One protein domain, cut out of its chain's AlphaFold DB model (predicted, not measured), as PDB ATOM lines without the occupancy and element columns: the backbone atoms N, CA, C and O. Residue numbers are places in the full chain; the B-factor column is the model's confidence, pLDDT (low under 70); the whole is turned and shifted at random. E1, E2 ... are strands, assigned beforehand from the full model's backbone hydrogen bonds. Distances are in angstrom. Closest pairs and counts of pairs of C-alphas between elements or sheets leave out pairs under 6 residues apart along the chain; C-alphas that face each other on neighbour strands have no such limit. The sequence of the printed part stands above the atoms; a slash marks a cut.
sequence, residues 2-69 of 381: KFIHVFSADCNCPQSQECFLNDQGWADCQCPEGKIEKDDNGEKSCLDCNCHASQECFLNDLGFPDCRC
ATOM      1  N   LYS A   2     -29.996 -15.566 -55.593       33.78
ATOM      2  CA  LYS A   2     -30.955 -16.651 -55.848       33.78
ATOM      3  C   LYS A   2     -31.753 -16.854 -54.562       33.78
ATOM      4  O   LYS A   2     -31.185 -17.323 -53.584       33.78
ATOM      5  N   PHE A   3     -33.034 -16.497 -54.569       37.34
ATOM      6  CA  PHE A   3     -33.975 -16.968 -53.558       37.34
ATOM      7  C   PHE A   3     -34.199 -18.457 -53.818       37.34
ATOM      8  O   PHE A   3     -34.894 -18.838 -54.760       37.34
ATOM      9  N   ILE A   4     -33.526 -19.305 -53.047       46.97
ATOM     10  CA  ILE A   4     -33.872 -20.719 -52.987       46.97
ATOM     11  C   ILE A   4     -35.153 -20.770 -52.157       46.97
ATOM     12  O   ILE A   4     -35.116 -20.580 -50.946       46.97
ATOM     13  N   HIS A   5     -36.292 -20.973 -52.819       45.34
ATOM     14  CA  HIS A   5     -37.502 -21.431 -52.148       45.34
ATOM     15  C   HIS A   5     -37.215 -22.844 -51.637       45.34
ATOM     16  O   HIS A   5     -37.363 -23.823 -52.368       45.34
ATOM     17  N   VAL A   6     -36.724 -22.940 -50.403       50.28
ATOM     18  CA  VAL A   6     -36.676 -24.205 -49.678       50.28
ATOM     19  C   VAL A   6     -38.130 -24.565 -49.403       50.28
ATOM     20  O   VAL A   6     -38.824 -23.882 -48.653       50.28
ATOM     21  N   PHE A   7     -38.624 -25.586 -50.102       53.47
ATOM     22  CA  PHE A   7     -39.888 -26.215 -49.756       53.47
ATOM     23  C   PHE A   7     -39.762 -26.709 -48.317       53.47
ATOM     24  O   PHE A   7     -38.862 -27.491 -48.024       53.47
ATOM     25  N   SER A   8     -40.631 -26.181 -47.455       52.03
ATOM     26  CA  SER A   8     -40.826 -26.535 -46.049       52.03
ATOM     27  C   SER A   8     -40.803 -28.053 -45.860       52.03
ATOM     28  O   SER A   8     -41.834 -28.708 -45.982       52.03
ATOM     29  N   ALA A   9     -39.625 -28.618 -45.604       57.25
ATOM     30  CA  ALA A   9     -39.502 -29.967 -45.090       57.25
ATOM     31  C   ALA A   9     -39.953 -29.912 -43.629       57.25
ATOM     32  O   ALA A   9     -39.413 -29.123 -42.859       57.25
ATOM     33  N   ASP A  10     -40.994 -30.683 -43.326       72.56
ATOM     34  CA  ASP A  10     -41.700 -30.890 -42.056       72.56
ATOM     35  C   ASP A  10     -40.905 -30.558 -40.781       72.56
ATOM     36  O   ASP A  10     -40.409 -31.433 -40.070       72.56
ATOM     37  N   CYS A  11     -40.819 -29.271 -40.457       75.56
ATOM     38  CA  CYS A  11     -40.234 -28.815 -39.210       75.56
ATOM     39  C   CYS A  11     -41.307 -28.900 -38.127       75.56
ATOM     40  O   CYS A  11     -42.120 -27.991 -37.956       75.56
ATOM     41  N   ASN A  12     -41.376 -30.047 -37.455       85.00
ATOM     42  CA  ASN A  12     -42.382 -30.321 -36.434       85.00
ATOM     43  C   ASN A  12     -41.942 -29.749 -35.075       85.00
ATOM     44  O   ASN A  12     -41.667 -30.497 -34.137       85.00
ATOM     45  N   CYS A  13     -41.812 -28.423 -35.001       83.94
ATOM     46  CA  CYS A  13     -41.457 -27.732 -33.767       83.94
ATOM     47  C   CYS A  13     -42.672 -27.626 -32.824       83.94
ATOM     48  O   CYS A  13     -43.802 -27.436 -33.289       83.94
ATOM     49  N   PRO A  14     -42.470 -27.708 -31.497       82.50
ATOM     50  CA  PRO A  14     -43.481 -27.341 -30.508       82.50
ATOM     51  C   PRO A  14     -44.033 -25.930 -30.766       82.50
ATOM     52  O   PRO A  14     -43.320 -25.070 -31.276       82.50
ATOM     53  N   GLN A  15     -45.278 -25.656 -30.353       82.31
ATOM     54  CA  GLN A  15     -45.975 -24.381 -30.626       82.31
ATOM     55  C   GLN A  15     -45.242 -23.115 -30.134       82.31
ATOM     56  O   GLN A  15     -45.613 -22.012 -30.525       82.31
ATOM     57  N   SER A  16     -44.233 -23.255 -29.273       82.69
ATOM     58  CA  SER A  16     -43.437 -22.155 -28.722       82.69
ATOM     59  C   SER A  16     -42.087 -21.923 -29.414       82.69
ATOM     60  O   SER A  16     -41.362 -21.030 -28.981       82.69
ATOM     61  N   GLN A  17     -41.722 -22.722 -30.422       86.88
ATOM     62  CA  GLN A  17     -40.434 -22.653 -31.120       86.88
ATOM     63  C   GLN A  17     -40.606 -22.255 -32.588       86.88
ATOM     64  O   GLN A  17     -41.602 -22.586 -33.231       86.88
ATOM     65  N   GLU A  18     -39.606 -21.562 -33.122       87.75
ATOM     66  CA  GLU A  18     -39.510 -21.198 -34.532       87.75
ATOM     67  C   GLU A  18     -38.507 -22.117 -35.241       87.75
ATOM     68  O   GLU A  18     -37.532 -22.584 -34.649       87.75
ATOM     69  N   CYS A  19     -38.767 -22.413 -36.514       87.50
ATOM     70  CA  CYS A  19     -37.908 -23.282 -37.308       87.50
ATOM     71  C   CYS A  19     -36.863 -22.471 -38.079       87.50
ATOM     72  O   CYS A  19     -37.222 -21.599 -38.875       87.50
ATOM     73  N   PHE A  20     -35.588 -22.822 -37.922       87.25
ATOM     74  CA  PHE A  20     -34.468 -22.219 -38.641       87.25
ATOM     75  C   PHE A  20     -33.617 -23.289 -39.326       87.25
ATOM     76  O   PHE A  20     -33.614 -24.450 -38.931       87.25
ATOM     77  N   LEU A  21     -32.888 -22.909 -40.378       86.19
ATOM     78  CA  LEU A  21     -31.878 -23.779 -40.982       86.19
ATOM     79  C   LEU A  21     -30.532 -23.494 -40.314       86.19
ATOM     80  O   LEU A  21     -30.066 -22.357 -40.354       86.19
ATOM     81  N   ASN A  22     -29.905 -24.512 -39.726       84.38
ATOM     82  CA  ASN A  22     -28.554 -24.388 -39.184       84.38
ATOM     83  C   ASN A  22     -27.502 -24.261 -40.310       84.38
ATOM     84  O   ASN A  22     -27.808 -24.432 -41.493       84.38
ATOM     85  N   ASP A  23     -26.237 -24.024 -39.953       87.12
ATOM     86  CA  ASP A  23     -25.136 -23.849 -40.920       87.12
ATOM     87  C   ASP A  23     -24.886 -25.072 -41.826       87.12
ATOM     88  O   ASP A  23     -24.231 -24.968 -42.864       87.12
ATOM     89  N   GLN A  24     -25.414 -26.243 -41.459       89.06
ATOM     90  CA  GLN A  24     -25.343 -27.465 -42.263       89.06
ATOM     91  C   GLN A  24     -26.518 -27.589 -43.247       89.06
ATOM     92  O   GLN A  24     -26.540 -28.514 -44.062       89.06
ATOM     93  N   GLY A  25     -27.481 -26.664 -43.196       85.62
ATOM     94  CA  GLY A  25     -28.700 -26.654 -44.001       85.62
ATOM     95  C   GLY A  25     -29.812 -27.555 -43.460       85.62
ATOM     96  O   GLY A  25     -30.694 -27.938 -44.226       85.62
ATOM     97  N   TRP A  26     -29.758 -27.938 -42.181       85.81
ATOM     98  CA  TRP A  26     -30.740 -28.821 -41.546       85.81
ATOM     99  C   TRP A  26     -31.731 -27.969 -40.759       85.81
ATOM    100  O   TRP A  26     -31.338 -26.980 -40.144       85.81
ATOM    101  N   ALA A  27     -33.007 -28.347 -40.792       85.81
ATOM    102  CA  ALA A  27     -34.044 -27.682 -40.017       85.81
ATOM    103  C   ALA A  27     -33.870 -27.996 -38.523       85.81
ATOM    104  O   ALA A  27     -33.746 -29.163 -38.152       85.81
ATOM    105  N   ASP A  28     -33.856 -26.958 -37.696       88.88
ATOM    106  CA  ASP A  28     -33.730 -27.024 -36.244       88.88
ATOM    107  C   ASP A  28     -34.745 -26.076 -35.588       88.88
ATOM    108  O   ASP A  28     -35.143 -25.068 -36.179       88.88
ATOM    109  N   CYS A  29     -35.181 -26.410 -34.376       89.12
ATOM    110  CA  CYS A  29     -36.149 -25.618 -33.624       89.12
ATOM    111  C   CYS A  29     -35.412 -24.768 -32.592       89.12
ATOM    112  O   CYS A  29     -34.728 -25.310 -31.726       89.12
ATOM    113  N   GLN A  30     -35.569 -23.447 -32.656       90.50
ATOM    114  CA  GLN A  30     -35.003 -22.521 -31.676       90.50
ATOM    115  C   GLN A  30     -36.109 -21.690 -31.035       90.50
ATOM    116  O   GLN A  30     -37.146 -21.409 -31.640       90.50
ATOM    117  N   CYS A  31     -35.905 -21.307 -29.779       90.50
ATOM    118  CA  CYS A  31     -36.780 -20.332 -29.146       90.50
ATOM    119  C   CYS A  31     -36.643 -18.967 -29.852       90.50
ATOM    120  O   CYS A  31     -35.534 -18.609 -30.254       90.50
ATOM    121  N   PRO A  32     -37.742 -18.211 -30.015       88.00
ATOM    122  CA  PRO A  32     -37.699 -16.880 -30.621       88.00
ATOM    123  C   PRO A  32     -36.847 -15.909 -29.788       88.00
ATOM    124  O   PRO A  32     -36.614 -16.139 -28.597       88.00
ATOM    125  N   GLU A  33     -36.410 -14.803 -30.402       83.94
ATOM    126  CA  GLU A  33     -35.633 -13.760 -29.717       83.94
ATOM    127  C   GLU A  33     -36.310 -13.319 -28.406       83.94
ATOM    128  O   GLU A  33     -37.520 -13.089 -28.349       83.94
ATOM    129  N   GLY A  34     -35.519 -13.209 -27.334       82.88
ATOM    130  CA  GLY A  34     -36.022 -12.879 -25.997       82.88
ATOM    131  C   GLY A  34     -36.587 -14.065 -25.206       82.88
ATOM    132  O   GLY A  34     -37.153 -13.852 -24.135       82.88
ATOM    133  N   LYS A  35     -36.429 -15.308 -25.682       90.50
ATOM    134  CA  LYS A  35     -36.754 -16.522 -24.920       90.50
ATOM    135  C   LYS A  35     -35.557 -17.458 -24.794       90.50
ATOM    136  O   LYS A  35     -34.707 -17.510 -25.677       90.50
ATOM    137  N   ILE A  36     -35.524 -18.239 -23.716       91.69
ATOM    138  CA  ILE A  36     -34.509 -19.269 -23.477       91.69
ATOM    139  C   ILE A  36     -35.126 -20.664 -23.469       91.69
ATOM    140  O   ILE A  36     -36.223 -20.870 -22.947       91.69
ATOM    141  N   GLU A  37     -34.418 -21.623 -24.060       92.31
ATOM    142  CA  GLU A  37     -34.825 -23.024 -24.066       92.31
ATOM    143  C   GLU A  37     -34.517 -23.683 -22.718       92.31
ATOM    144  O   GLU A  37     -33.388 -23.630 -22.230       92.31
ATOM    145  N   LYS A  38     -35.525 -24.332 -22.137       91.50
ATOM    146  CA  LYS A  38     -35.406 -25.200 -20.970       91.50
ATOM    147  C   LYS A  38     -35.815 -26.615 -21.359       91.50
ATOM    148  O   LYS A  38     -36.914 -26.817 -21.871       91.50
ATOM    149  N   ASP A  39     -34.937 -27.575 -21.093       90.31
ATOM    150  CA  ASP A  39     -35.193 -29.000 -21.292       90.31
ATOM    151  C   ASP A  39     -35.521 -29.656 -19.944       90.31
ATOM    152  O   ASP A  39     -34.651 -29.803 -19.081       90.31
ATOM    153  N   ASP A  40     -36.786 -30.035 -19.758       87.69
ATOM    154  CA  ASP A  40     -37.250 -30.785 -18.594       87.69
ATOM    155  C   ASP A  40     -37.545 -32.237 -19.016       87.69
ATOM    156  O   ASP A  40     -38.654 -32.582 -19.418       87.69
ATOM    157  N   ASN A  41     -36.549 -33.122 -18.892       88.69
ATOM    158  CA  ASN A  41     -36.649 -34.557 -19.219       88.69
ATOM    159  C   ASN A  41     -37.000 -34.872 -20.692       88.69
ATOM    160  O   ASN A  41     -37.733 -35.824 -20.970       88.69
ATOM    161  N   GLY A  42     -36.456 -34.112 -21.640       85.94
ATOM    162  CA  GLY A  42     -36.679 -34.268 -23.078       85.94
ATOM    163  C   GLY A  42     -37.861 -33.459 -23.610       85.94
ATOM    164  O   GLY A  42     -38.099 -33.460 -24.820       85.94
ATOM    165  N   GLU A  43     -38.597 -32.762 -22.738       86.94
ATOM    166  CA  GLU A  43     -39.607 -31.788 -23.132       86.94
ATOM    167  C   GLU A  43     -38.979 -30.388 -23.163       86.94
ATOM    168  O   GLU A  43     -38.688 -29.783 -22.129       86.94
ATOM    169  N   LYS A  44     -38.745 -29.884 -24.378       89.31
ATOM    170  CA  LYS A  44     -38.215 -28.538 -24.612       89.31
ATOM    171  C   LYS A  44     -39.334 -27.510 -24.493       89.31
ATOM    172  O   LYS A  44     -40.336 -27.585 -25.202       89.31
ATOM    173  N   SER A  45     -39.135 -26.514 -23.640       91.50
ATOM    174  CA  SER A  45     -40.025 -25.363 -23.485       91.50
ATOM    175  C   SER A  45     -39.245 -24.058 -23.641       91.50
ATOM    176  O   SER A  45     -38.055 -23.999 -23.339       91.50
ATOM    177  N   CYS A  46     -39.901 -23.008 -24.135       92.44
ATOM    178  CA  CYS A  46     -39.304 -21.676 -24.239       92.44
ATOM    179  C   CYS A  46     -39.839 -20.782 -23.124       92.44
ATOM    180  O   CYS A  46     -41.048 -20.553 -23.044       92.44
ATOM    181  N   LEU A  47     -38.944 -20.261 -22.292       91.75
ATOM    182  CA  LEU A  47     -39.272 -19.347 -21.204       91.75
ATOM    183  C   LEU A  47     -38.967 -17.905 -21.608       91.75
ATOM    184  O   LEU A  47     -37.931 -17.644 -22.214       91.75
ATOM    185  N   ASP A  48     -39.861 -16.978 -21.265       91.38
ATOM    186  CA  ASP A  48     -39.676 -15.553 -21.552       91.38
ATOM    187  C   ASP A  48     -38.556 -14.960 -20.690       91.38
ATOM    188  O   ASP A  48     -38.559 -15.082 -19.461       91.38
ATOM    189  N   CYS A  49     -37.622 -14.274 -21.342       89.25
ATOM    190  CA  CYS A  49     -36.551 -13.535 -20.698       89.25
ATOM    191  C   CYS A  49     -36.904 -12.049 -20.675       89.25
ATOM    192  O   CYS A  49     -36.823 -11.359 -21.688       89.25
ATOM    193  N   ASN A  50     -37.242 -11.521 -19.501       88.12
ATOM    194  CA  ASN A  50     -37.502 -10.088 -19.319       88.12
ATOM    195  C   ASN A  50     -36.197  -9.291 -19.130       88.12
ATOM    196  O   ASN A  50     -36.091  -8.472 -18.217       88.12
ATOM    197  N   CYS A  51     -35.193  -9.566 -19.961       87.00
ATOM    198  CA  CYS A  51     -33.891  -8.910 -19.905       87.00
ATOM    199  C   CYS A  51     -33.896  -7.607 -20.709       87.00
ATOM    200  O   CYS A  51     -34.622  -7.464 -21.695       87.00
ATOM    201  N   HIS A  52     -33.074  -6.641 -20.300       85.44
ATOM    202  CA  HIS A  52     -32.857  -5.440 -21.103       85.44
ATOM    203  C   HIS A  52     -32.145  -5.801 -22.421       85.44
ATOM    204  O   HIS A  52     -31.403  -6.775 -22.474       85.44
ATOM    205  N   ALA A  53     -32.291  -4.988 -23.474       84.56
ATOM    206  CA  ALA A  53     -31.694  -5.257 -24.794       84.56
ATOM    207  C   ALA A  53     -30.152  -5.375 -24.795       84.56
ATOM    208  O   ALA A  53     -29.561  -5.807 -25.777       84.56
ATOM    209  N   SER A  54     -29.499  -4.963 -23.705       83.75
ATOM    210  CA  SER A  54     -28.051  -5.066 -23.492       83.75
ATOM    211  C   SER A  54     -27.631  -6.297 -22.678       83.75
ATOM    212  O   SER A  54     -26.467  -6.396 -22.313       83.75
ATOM    213  N   GLN A  55     -28.565  -7.168 -22.294       88.75
ATOM    214  CA  GLN A  55     -28.322  -8.329 -21.437       88.75
ATOM    215  C   GLN A  55     -28.504  -9.628 -22.217       88.75
ATOM    216  O   GLN A  55     -29.356  -9.735 -23.097       88.75
ATOM    217  N   GLU A  56     -27.732 -10.634 -21.833       90.88
ATOM    218  CA  GLU A  56     -27.886 -12.012 -22.275       90.88
ATOM    219  C   GLU A  56     -28.745 -12.774 -21.262       90.88
ATOM    220  O   GLU A  56     -28.597 -12.614 -20.048       90.88
ATOM    221  N   CYS A  57     -29.657 -13.606 -21.759       91.50
ATOM    222  CA  CYS A  57     -30.480 -14.461 -20.914       91.50
ATOM    223  C   CYS A  57     -29.831 -15.837 -20.743       91.50
ATOM    224  O   CYS A  57     -29.384 -16.435 -21.720       91.50
ATOM    225  N   PHE A  58     -29.821 -16.361 -19.519       92.69
ATOM    226  CA  PHE A  58     -29.327 -17.700 -19.189       92.69
ATOM    227  C   PHE A  58     -30.250 -18.377 -18.162       92.69
ATOM    228  O   PHE A  58     -31.069 -17.718 -17.529       92.69
ATOM    229  N   LEU A  59     -30.155 -19.700 -18.001       92.06
ATOM    230  CA  LEU A  59     -30.857 -20.417 -16.930       92.06
ATOM    231  C   LEU A  59     -29.945 -20.509 -15.704       92.06
ATOM    232  O   LEU A  59     -28.803 -20.952 -15.819       92.06
ATOM    233  N   ASN A  60     -30.444 -20.110 -14.535       90.69
ATOM    234  CA  ASN A  60     -29.726 -20.295 -13.275       90.69
ATOM    235  C   ASN A  60     -29.765 -21.762 -12.801       90.69
ATOM    236  O   ASN A  60     -30.443 -22.606 -13.390       90.69
ATOM    237  N   ASP A  61     -29.088 -22.066 -11.690       91.94
ATOM    238  CA  ASP A  61     -29.002 -23.427 -11.129       91.94
ATOM    239  C   ASP A  61     -30.366 -24.039 -10.741       91.94
ATOM    240  O   ASP A  61     -30.479 -25.246 -10.534       91.94
ATOM    241  N   LEU A  62     -31.412 -23.215 -10.633       92.38
ATOM    242  CA  LEU A  62     -32.784 -23.638 -10.347       92.38
ATOM    243  C   LEU A  62     -33.629 -23.813 -11.622       92.38
ATOM    244  O   LEU A  62     -34.808 -24.158 -11.533       92.38
ATOM    245  N   GLY A  63     -33.049 -23.575 -12.801       90.88
ATOM    246  CA  GLY A  63     -33.726 -23.664 -14.090       90.88
ATOM    247  C   GLY A  63     -34.668 -22.494 -14.379       90.88
ATOM    248  O   GLY A  63     -35.592 -22.658 -15.177       90.88
ATOM    249  N   PHE A  64     -34.473 -21.336 -13.737       91.06
ATOM    250  CA  PHE A  64     -35.218 -20.110 -14.038       91.06
ATOM    251  C   PHE A  64     -34.396 -19.160 -14.926       91.06
ATOM    252  O   PHE A  64     -33.177 -19.099 -14.750       91.06
ATOM    253  N   PRO A  65     -35.039 -18.404 -15.840       90.06
ATOM    254  CA  PRO A  65     -34.369 -17.377 -16.632       90.06
ATOM    255  C   PRO A  65     -33.789 -16.285 -15.734       90.06
ATOM    256  O   PRO A  65     -34.473 -15.778 -14.843       90.06
ATOM    257  N   ASP A  66     -32.545 -15.916 -15.994       92.38
ATOM    258  CA  ASP A  66     -31.826 -14.832 -15.340       92.38
ATOM    259  C   ASP A  66     -31.047 -14.025 -16.392       92.38
ATOM    260  O   ASP A  66     -30.753 -14.518 -17.485       92.38
ATOM    261  N   CYS A  67     -30.756 -12.763 -16.091       90.44
ATOM    262  CA  CYS A  67     -30.161 -11.818 -17.032       90.44
ATOM    263  C   CYS A  67     -28.734 -11.485 -16.606       90.44
ATOM    264  O   CYS A  67     -28.511 -11.038 -15.484       90.44
ATOM    265  N   ARG A  68     -27.765 -11.656 -17.506       92.94
ATOM    266  CA  ARG A  68     -26.359 -11.313 -17.273       92.94
ATOM    267  C   ARG A  68     -25.893 -10.294 -18.293       92.94
ATOM    268  O   ARG A  68     -26.319 -10.309 -19.443       92.94
ATOM    269  N   CYS A  69     -24.996  -9.409 -17.886       93.06
ATOM    270  CA  CYS A  69     -24.308  -8.560 -18.845       93.06
ATOM    271  C   CYS A  69     -23.271  -9.368 -19.650       93.06
ATOM    272  O   CYS A  69     -22.600 -10.217 -19.054       93.06
TER     273      CYS A  69
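What this domain is: This is residues 2 to 69 of the 381 residues of an uncharacterized protein of Araneus ventricosus (UniProt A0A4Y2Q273). Three two-stranded hairpins stand in a loose row, E3 and E4 in the middle, E1 and E2 at one end, E5 and E6 at the other; residues 2 to 17, unnamed, lead into E1. The 68 printed residues hold six strands, E1 to E6 in chain order, in three antiparallel sheets. The class is all strand, with under half of the residues in named elements; the whole is loose, radius of gyration of the C-alphas 14.4 A, spans 41 by 30 by 20 A.

Where its parts are: Find C-alpha 35 at (-36.754, -16.522, -24.920); there E3, residues 35 to 40, begins its 15.6 A, and E4, residues 43 to 48, runs 16.3 A. Look earlier for E1, residues 18 to 21, and E2, 27 to 30; later for E5, 56 to 59, and E6, 65 to 68, ending at (-26.359, -11.313, -17.273).

How they stand to each other: Within hydrogen-bond range are N 38 and O 45 of hairpin E3 and E4, 2.8 A; N 58 and O 66 of hairpin E5 and E6, 2.9 A; N 20 and O 28 of hairpin E1 and E2, 2.9 A. The closest C-alphas of E3 and E5 are Ile 36 and Cys 57, 6.8 A; of E2 and E3, Gln 30 and Glu 37, 7.6 A. E1 and E5 are apart.

The domain as a whole: The farthest C-alphas, Lys 2 and Leu 62, are 46.1 A apart. The printed part has no cut and no long link; pLDDT is under 70 at residues 2 to 9.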